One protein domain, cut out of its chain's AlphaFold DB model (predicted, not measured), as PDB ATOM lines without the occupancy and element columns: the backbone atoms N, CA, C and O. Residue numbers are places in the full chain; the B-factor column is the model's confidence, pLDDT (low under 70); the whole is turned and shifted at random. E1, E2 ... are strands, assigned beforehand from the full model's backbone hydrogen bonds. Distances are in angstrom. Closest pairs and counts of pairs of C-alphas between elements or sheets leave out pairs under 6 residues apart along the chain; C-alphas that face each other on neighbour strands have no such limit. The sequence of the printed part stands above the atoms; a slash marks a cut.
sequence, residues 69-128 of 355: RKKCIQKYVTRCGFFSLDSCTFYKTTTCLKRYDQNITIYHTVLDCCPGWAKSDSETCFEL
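Overview. This is residues 69 to 128 of the 355 residues of an uncharacterized protein of Octopus bimaculoides (UniProt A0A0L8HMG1). A long, strongly twisted ribbon of two strands, E1 and E2, makes one arm; E2 bends at residue 95, and past the bend a shorter arm of E2 and E3 turns off, while a small separate hairpin, E4 and E5, hangs on the link of residues 110 to 116. The printed part has 60 residues, with no named helix and five named strands in the order E1 E2 E3 E4 E5. The class is all strand: the sheet E1 - E2 - E3 and the sheet E4 - E5 are each antiparallel. The whole is flat, spanning 43 by 37 by 14 A, and only just extended, close to loose, with a radius of gyration of the C-alphas of 16.0 A.

Arrangement. E1, residues 69 to 79, and E2, residues 87 to 101, form a hairpin, antiparallel at 151 degrees, with N 74 and O 92 2.8 A apart, within hydrogen-bond range. E2 bends by 70 degrees at residue 95. E3, residues 104 to 109, forms a hairpin with E2 at 127 degrees; N 97 and O 108 are 3.1 A apart, within hydrogen-bond range. E1, E2 and E3 are a meander, each strand the antiparallel neighbour of the one before, and E1 and E3 are the edge strands. E4, residues 117 to 119, and E5, residues 125 to 127, form a hairpin at 142 degrees, with N 118 and O 126 2.9 A apart, within hydrogen-bond range. E4 and E5 are each apart from E1, E2 and E3.

Along the chain. E1 begins at C-alpha 69, (-10.257, -51.472, 2.377), and measures 31.3 A. E2 measures 35.3 A and E3 15.8 A. E4 and E5 measure 6.8 A each; E5 ends at C-alpha 127, (-14.982, -59.511, -19.362).

Size, cuts and confidence. The C-alphas of Phe 83 and Gln 102, the two farthest apart, are 47.2 A apart. The printed part has no cut and no long link. Its mean pLDDT is 74.5; residues 83, 100 to 112, 114 to 116 and 123 are under 70.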
ATOM      1  N   ARG A  69      -9.701 -52.571   3.191       72.56
ATOM      2  CA  ARG A  69     -10.257 -51.472   2.377       72.56
ATOM      3  C   ARG A  69     -10.389 -50.200   3.219       72.56
ATOM      4  O   ARG A  69     -11.096 -50.200   4.223       72.56
ATOM      5  N   LYS A  70      -9.783 -49.089   2.781       79.62
ATOM      6  CA  LYS A  70      -9.939 -47.764   3.424       79.62
ATOM      7  C   LYS A  70     -10.369 -46.690   2.431       79.62
ATOM      8  O   LYS A  70     -10.044 -46.748   1.248       79.62
ATOM      9  N   LYS A  71     -11.078 -45.673   2.928       81.44
ATOM     10  CA  LYS A  71     -11.377 -44.453   2.166       81.44
ATOM     11  C   LYS A  71     -10.126 -43.572   2.118       81.44
ATOM     12  O   LYS A  71      -9.652 -43.119   3.154       81.44
ATOM     13  N   CYS A  72      -9.618 -43.330   0.918       81.75
ATOM     14  CA  CYS A  72      -8.559 -42.377   0.611       81.75
ATOM     15  C   CYS A  72      -9.147 -41.085   0.044       81.75
ATOM     16  O   CYS A  72     -10.179 -41.114  -0.626       81.75
ATOM     17  N   ILE A  73      -8.439 -39.971   0.216       82.75
ATOM     18  CA  ILE A  73      -8.728 -38.718  -0.489       82.75
ATOM     19  C   ILE A  73      -7.707 -38.573  -1.619       82.75
ATOM     20  O   ILE A  73      -6.526 -38.345  -1.371       82.75
ATOM     21  N   GLN A  74      -8.155 -38.702  -2.867       81.25
ATOM     22  CA  GLN A  74      -7.320 -38.471  -4.040       81.25
ATOM     23  C   GLN A  74      -7.362 -36.987  -4.416       81.25
ATOM     24  O   GLN A  74      -8.427 -36.440  -4.712       81.25
ATOM     25  N   LYS A  75      -6.195 -36.337  -4.393       87.56
ATOM     26  CA  LYS A  75      -6.001 -34.957  -4.854       87.56
ATOM     27  C   LYS A  75      -5.726 -34.960  -6.356       87.56
ATOM     28  O   LYS A  75      -4.805 -35.631  -6.811       87.56
ATOM     29  N   TYR A  76      -6.470 -34.155  -7.099       83.25
ATOM     30  CA  TYR A  76      -6.204 -33.854  -8.500       83.25
ATOM     31  C   TYR A  76      -5.972 -32.355  -8.650       83.25
ATOM     32  O   TYR A  76      -6.641 -31.551  -8.000       83.25
ATOM     33  N   VAL A  77      -5.045 -31.976  -9.524       85.25
ATOM     34  CA  VAL A  77      -4.758 -30.578  -9.854       85.25
ATOM     35  C   VAL A  77      -4.969 -30.406 -11.354       85.25
ATOM     36  O   VAL A  77      -4.412 -31.156 -12.150       85.25
ATOM     37  N   THR A  78      -5.805 -29.444 -11.732       89.19
ATOM     38  CA  THR A  78      -6.097 -29.062 -13.122       89.19
ATOM     39  C   THR A  78      -6.000 -27.542 -13.265       89.19
ATOM     40  O   THR A  78      -5.828 -26.847 -12.267       89.19
ATOM     41  N   ARG A  79      -6.109 -26.988 -14.475       88.69
ATOM     42  CA  ARG A  79      -6.232 -25.531 -14.667       88.69
ATOM     43  C   ARG A  79      -7.679 -25.080 -14.474       88.69
ATOM     44  O   ARG A  79      -8.604 -25.812 -14.829       88.69
ATOM     45  N   CYS A  80      -7.884 -23.879 -13.941       87.75
ATOM     46  CA  CYS A  80      -9.203 -23.289 -13.687       87.75
ATOM     47  C   CYS A  80      -9.897 -22.778 -14.972       87.75
ATOM     48  O   CYS A  80     -10.355 -21.640 -15.043       87.75
ATOM     49  N   GLY A  81      -9.969 -23.615 -16.011       79.44
ATOM     50  CA  GLY A  81     -10.502 -23.273 -17.332       79.44
ATOM     51  C   GLY A  81      -9.432 -23.218 -18.424       79.44
ATOM     52  O   GLY A  81      -8.236 -23.317 -18.160       79.44
ATOM     53  N   PHE A  82      -9.875 -23.073 -19.675       72.56
ATOM     54  CA  PHE A  82      -9.032 -23.259 -20.869       72.56
ATOM     55  C   PHE A  82      -7.920 -22.204 -21.030       72.56
ATOM     56  O   PHE A  82      -6.886 -22.489 -21.627       72.56
ATOM     57  N   PHE A  83      -8.125 -21.004 -20.474       68.62
ATOM     58  CA  PHE A  83      -7.212 -19.858 -20.588       68.62
ATOM     59  C   PHE A  83      -6.687 -19.336 -19.241       68.62
ATOM     60  O   PHE A  83      -5.931 -18.368 -19.224       68.62
ATOM     61  N   SER A  84      -7.071 -19.944 -18.112       72.94
ATOM     62  CA  SER A  84      -6.542 -19.537 -16.805       72.94
ATOM     63  C   SER A  84      -5.172 -20.181 -16.557       72.94
ATOM     64  O   SER A  84      -4.951 -21.360 -16.849       72.94
ATOM     65  N   LEU A  85      -4.253 -19.386 -16.005       86.69
ATOM     66  CA  LEU A  85      -2.977 -19.860 -15.462       86.69
ATOM     67  C   LEU A  85      -3.139 -20.451 -14.050       86.69
ATOM     68  O   LEU A  85      -2.245 -21.151 -13.577       86.69
ATOM     69  N   ASP A  86      -4.277 -20.204 -13.396       87.75
ATOM     70  CA  ASP A  86      -4.561 -20.651 -12.038       87.75
ATOM     71  C   ASP A  86      -4.823 -22.157 -11.994       87.75
ATOM     72  O   ASP A  86      -5.460 -22.745 -12.877       87.75
ATOM     73  N   SER A  87      -4.352 -22.794 -10.921       91.31
ATOM     74  CA  SER A  87      -4.553 -24.223 -10.694       91.31
ATOM     75  C   SER A  87      -5.719 -24.483  -9.738       91.31
ATOM     76  O   SER A  87      -5.728 -24.045  -8.589       91.31
ATOM     77  N   CYS A  88      -6.699 -25.242 -10.215       89.88
ATOM     78  CA  CYS A  88      -7.842 -25.710  -9.452       89.88
ATOM     79  C   CYS A  88      -7.527 -27.099  -8.894       89.88
ATOM     80  O   CYS A  88      -7.262 -28.044  -9.641       89.88
ATOM     81  N   THR A  89      -7.574 -27.235  -7.569       89.31
ATOM     82  CA  THR A  89      -7.462 -28.536  -6.902       89.31
ATOM     83  C   THR A  89      -8.853 -29.099  -6.635       89.31
ATOM     84  O   THR A  89      -9.673 -28.427  -6.015       89.31
ATOM     85  N   PHE A  90      -9.100 -30.346  -7.036       85.50
ATOM     86  CA  PHE A  90     -10.297 -31.091  -6.651       85.50
ATOM     87  C   PHE A  90      -9.925 -32.358  -5.880       85.50
ATOM     88  O   PHE A  90      -8.940 -33.033  -6.181       85.50
ATOM     89  N   TYR A  91     -10.723 -32.670  -4.863       86.25
ATOM     90  CA  TYR A  91     -10.537 -33.825  -3.992       86.25
ATOM     91  C   TYR A  91     -11.670 -34.819  -4.244       86.25
ATOM     92  O   TYR A  91     -12.840 -34.449  -4.170       86.25
ATOM     93  N   LYS A  92     -11.335 -36.079  -4.534       84.62
ATOM     94  CA  LYS A  92     -12.311 -37.169  -4.667       84.62
ATOM     95  C   LYS A  92     -12.002 -38.240  -3.633       84.62
ATOM     96  O   LYS A  92     -10.892 -38.768  -3.603       84.62
ATOM     97  N   THR A  93     -12.985 -38.602  -2.820       81.00
ATOM     98  CA  THR A  93     -12.864 -39.779  -1.958       81.00
ATOM     99  C   THR A  93     -12.953 -41.036  -2.821       81.00
ATOM    100  O   THR A  93     -13.903 -41.193  -3.585       81.00
ATOM    101  N   THR A  94     -11.967 -41.922  -2.715       82.88
ATOM    102  CA  THR A  94     -11.910 -43.206  -3.429       82.88
ATOM    103  C   THR A  94     -11.559 -44.338  -2.467       82.88
ATOM    104  O   THR A  94     -11.017 -44.095  -1.387       82.88
ATOM    105  N   THR A  95     -11.865 -45.579  -2.829       78.19
ATOM    106  CA  THR A  95     -11.503 -46.748  -2.021       78.19
ATOM    107  C   THR A  95     -10.097 -47.204  -2.398       78.19
ATOM    108  O   THR A  95      -9.848 -47.591  -3.539       78.19
ATOM    109  N   CYS A  96      -9.178 -47.173  -1.436       77.69
ATOM    110  CA  CYS A  96      -7.861 -47.785  -1.556       77.69
ATOM    111  C   CYS A  96      -7.849 -49.185  -0.953       77.69
ATOM    112  O   CYS A  96      -8.551 -49.473   0.022       77.69
ATOM    113  N   LEU A  97      -6.932 -49.996  -1.465       75.19
ATOM    114  CA  LEU A  97      -6.456 -51.196  -0.793       75.19
ATOM    115  C   LEU A  97      -5.250 -50.811   0.054       75.19
ATOM    116  O   LEU A  97      -4.279 -50.270  -0.479       75.19
ATOM    117  N   LYS A  98      -5.323 -51.072   1.361       72.00
ATOM    118  CA  LYS A  98      -4.171 -51.010   2.252       72.00
ATOM    119  C   LYS A  98      -3.535 -52.397   2.287       72.00
ATOM    120  O   LYS A  98      -4.120 -53.325   2.846       72.00
ATOM    121  N   ARG A  99      -2.354 -52.517   1.684       71.44
ATOM    122  CA  ARG A  99      -1.488 -53.691   1.819       71.44
ATOM    123  C   ARG A  99      -0.548 -53.494   3.006       71.44
ATOM    124  O   ARG A  99       0.025 -52.412   3.169       71.44
ATOM    125  N   TYR A 100      -0.449 -54.516   3.850       66.38
ATOM    126  CA  TYR A 100       0.449 -54.561   5.004       66.38
ATOM    127  C   TYR A 100       1.683 -55.383   4.637       66.38
ATOM    128  O   TYR A 100       1.879 -56.489   5.138       66.38
ATOM    129  N   ASP A 101       2.506 -54.829   3.751       68.31
ATOM    130  CA  ASP A 101       3.833 -55.380   3.517       68.31
ATOM    131  C   ASP A 101       4.724 -55.070   4.729       68.31
ATOM    132  O   ASP A 101       4.552 -54.035   5.378       68.31
ATOM    133  N   GLN A 102       5.657 -55.964   5.064       55.91
ATOM    134  CA  GLN A 102       6.155 -56.145   6.446       55.91
ATOM    135  C   GLN A 102       6.807 -54.920   7.128       55.91
ATOM    136  O   GLN A 102       7.002 -54.946   8.339       55.91
ATOM    137  N   ASN A 103       7.113 -53.843   6.394       63.44
ATOM    138  CA  ASN A 103       7.491 -52.534   6.949       63.44
ATOM    139  C   ASN A 103       6.877 -51.325   6.207       63.44
ATOM    140  O   ASN A 103       7.177 -50.183   6.550       63.44
ATOM    141  N   ILE A 104       6.047 -51.531   5.174       49.81
ATOM    142  CA  ILE A 104       5.577 -50.454   4.289       49.81
ATOM    143  C   ILE A 104       4.074 -50.592   4.057       49.81
ATOM    144  O   ILE A 104       3.589 -51.560   3.482       49.81
ATOM    145  N   THR A 105       3.325 -49.562   4.454       57.59
ATOM    146  CA  THR A 105       1.926 -49.427   4.041       57.59
ATOM    147  C   THR A 105       1.869 -48.903   2.610       57.59
ATOM    148  O   THR A 105       2.130 -47.721   2.379       57.59
ATOM    149  N   ILE A 106       1.475 -49.753   1.662       63.19
ATOM    150  CA  ILE A 106       1.255 -49.347   0.270       63.19
ATOM    151  C   ILE A 106      -0.247 -49.166   0.032       63.19
ATOM    152  O   ILE A 106      -1.052 -50.067   0.285       63.19
ATOM    153  N   TYR A 107      -0.625 -47.979  -0.450       51.00
ATOM    154  CA  TYR A 107      -1.992 -47.657  -0.856       51.00
ATOM    155  C   TYR A 107      -2.115 -47.756  -2.373       51.00
ATOM    156  O   TYR A 107      -1.649 -46.876  -3.098       51.00
ATOM    157  N   HIS A 108      -2.786 -48.797  -2.859       59.34
ATOM    158  CA  HIS A 108      -3.127 -48.888  -4.274       59.34
ATOM    159  C   HIS A 108      -4.497 -48.252  -4.514       59.34
ATOM    160  O   HIS A 108      -5.503 -48.673  -3.935       59.34
ATOM    161  N   THR A 109      -4.549 -47.253  -5.402       53.59
ATOM    162  CA  THR A 109      -5.811 -46.829  -6.010       53.59
ATOM    163  C   THR A 109      -6.343 -47.987  -6.839       53.59
ATOM    164  O   THR A 109      -5.680 -48.406  -7.791       53.59
ATOM    165  N   VAL A 110      -7.536 -48.479  -6.512       60.53
ATOM    166  CA  VAL A 110      -8.255 -49.382  -7.409       60.53
ATOM    167  C   VAL A 110      -8.535 -48.600  -8.690       60.53
ATOM    168  O   VAL A 110      -9.317 -47.652  -8.683       60.53
ATOM    169  N   LEU A 111      -7.862 -48.967  -9.780       62.44
ATOM    170  CA  LEU A 111      -8.253 -48.516 -11.107       62.44
ATOM    171  C   LEU A 111      -9.582 -49.194 -11.440       62.44
ATOM    172  O   LEU A 111      -9.673 -50.422 -11.398       62.44
ATOM    173  N   ASP A 112     -10.603 -48.394 -11.744       67.12
ATOM    174  CA  ASP A 112     -11.846 -48.904 -12.318       67.12
ATOM    175  C   ASP A 112     -11.518 -49.717 -13.580       67.12
ATOM    176  O   ASP A 112     -10.615 -49.360 -14.346       67.12
ATOM    177  N   CYS A 113     -12.222 -50.832 -13.780       74.31
ATOM    178  CA  CYS A 113     -11.936 -51.743 -14.881       74.31
ATOM    179  C   CYS A 113     -12.033 -51.036 -16.246       74.31
ATOM    180  O   CYS A 113     -12.899 -50.183 -16.460       74.31
ATOM    181  N   CYS A 114     -11.146 -51.410 -17.178       67.12
ATOM    182  CA  CYS A 114     -11.193 -50.958 -18.573       67.12
ATOM    183  C   CYS A 114     -12.637 -51.147 -19.138       67.12
ATOM    184  O   CYS A 114     -13.255 -52.174 -18.851       67.12
ATOM    185  N   PRO A 115     -13.213 -50.200 -19.914       59.81
ATOM    186  CA  PRO A 115     -14.599 -50.302 -20.392       59.81
ATOM    187  C   PRO A 115     -14.904 -51.637 -21.091       59.81
ATOM    188  O   PRO A 115     -14.093 -52.124 -21.874       59.81
ATOM    189  N   GLY A 116     -16.063 -52.232 -20.790       61.88
ATOM    190  CA  GLY A 116     -16.428 -53.598 -21.206       61.88
ATOM    191  C   GLY A 116     -16.080 -54.693 -20.185       61.88
ATOM    192  O   GLY A 116     -16.493 -55.839 -20.349       61.88
ATOM    193  N   TRP A 117     -15.379 -54.349 -19.100       75.19
ATOM    194  CA  TRP A 117     -15.012 -55.273 -18.028       75.19
ATOM    195  C   TRP A 117     -15.714 -54.895 -16.721       75.19
ATOM    196  O   TRP A 117     -15.752 -53.723 -16.343       75.19
ATOM    197  N   ALA A 118     -16.242 -55.887 -16.008       71.88
ATOM    198  CA  ALA A 118     -16.809 -55.722 -14.673       71.88
ATOM    199  C   ALA A 118     -15.787 -56.115 -13.599       71.88
ATOM    200  O   ALA A 118     -14.940 -56.984 -13.812       71.88
ATOM    201  N   LYS A 119     -15.865 -55.488 -12.421       77.06
ATOM    202  CA  LYS A 119     -15.026 -55.847 -11.273       77.06
ATOM    203  C   LYS A 119     -15.704 -56.970 -10.482       77.06
ATOM    204  O   LYS A 119     -16.832 -56.799 -10.037       77.06
ATOM    205  N   SER A 120     -15.022 -58.100 -10.297       76.56
ATOM    206  CA  SER A 120     -15.459 -59.169  -9.382       76.56
ATOM    207  C   SER A 120     -15.281 -58.745  -7.918       76.56
ATOM    208  O   SER A 120     -14.428 -57.909  -7.612       76.56
ATOM    209  N   ASP A 121     -15.993 -59.391  -6.992       73.38
ATOM    210  CA  ASP A 121     -15.732 -59.291  -5.546       73.38
ATOM    211  C   ASP A 121     -14.281 -59.659  -5.184       73.38
ATOM    212  O   ASP A 121     -13.700 -59.080  -4.267       73.38
ATOM    213  N   SER A 122     -13.668 -60.548  -5.979       73.12
ATOM    214  CA  SER A 122     -12.244 -60.928  -5.926       73.12
ATOM    215  C   SER A 122     -11.276 -59.869  -6.482       73.12
ATOM    216  O   SER A 122     -10.076 -60.105  -6.587       73.12
ATOM    217  N   GLU A 123     -11.801 -58.708  -6.872       61.22
ATOM    218  CA  GLU A 123     -11.107 -57.555  -7.452       61.22
ATOM    219  C   GLU A 123     -10.415 -57.767  -8.800       61.22
ATOM    220  O   GLU A 123      -9.888 -56.812  -9.370       61.22
ATOM    221  N   THR A 124     -10.506 -58.964  -9.378       70.81
ATOM    222  CA  THR A 124     -10.150 -59.181 -10.778       70.81
ATOM    223  C   THR A 124     -11.211 -58.569 -11.690       70.81
ATOM    224  O   THR A 124     -12.408 -58.829 -11.522       70.81
ATOM    225  N   CYS A 125     -10.780 -57.803 -12.689       75.38
ATOM    226  CA  CYS A 125     -11.643 -57.424 -13.800       75.38
ATOM    227  C   CYS A 125     -11.914 -58.660 -14.668       75.38
ATOM    228  O   CYS A 125     -10.973 -59.314 -15.118       75.38
ATOM    229  N   PHE A 126     -13.185 -58.965 -14.911       82.31
ATOM    230  CA  PHE A 126     -13.621 -60.006 -15.837       82.31
ATOM    231  C   PHE A 126     -14.383 -59.374 -17.001       82.31
ATOM    232  O   PHE A 126     -15.046 -58.348 -16.842       82.31
ATOM    233  N   GLU A 127     -14.253 -59.962 -18.184       77.88
ATOM    234  CA  GLU A 127     -14.982 -59.511 -19.362       77.88
ATOM    235  C   GLU A 127     -16.477 -59.757 -19.134       77.88
ATOM    236  O   GLU A 127     -16.877 -60.853 -18.726       77.88
ATOM    237  N   LEU A 128     -17.311 -58.738 -19.356       77.31
ATOM    238  CA  LEU A 128     -18.758 -58.913 -19.311       77.31
ATOM    239  C   LEU A 128     -19.149 -59.843 -20.459       77.31
ATOM    240  O   LEU A 128     -19.120 -59.443 -21.622       77.31
TER     241      LEU A 128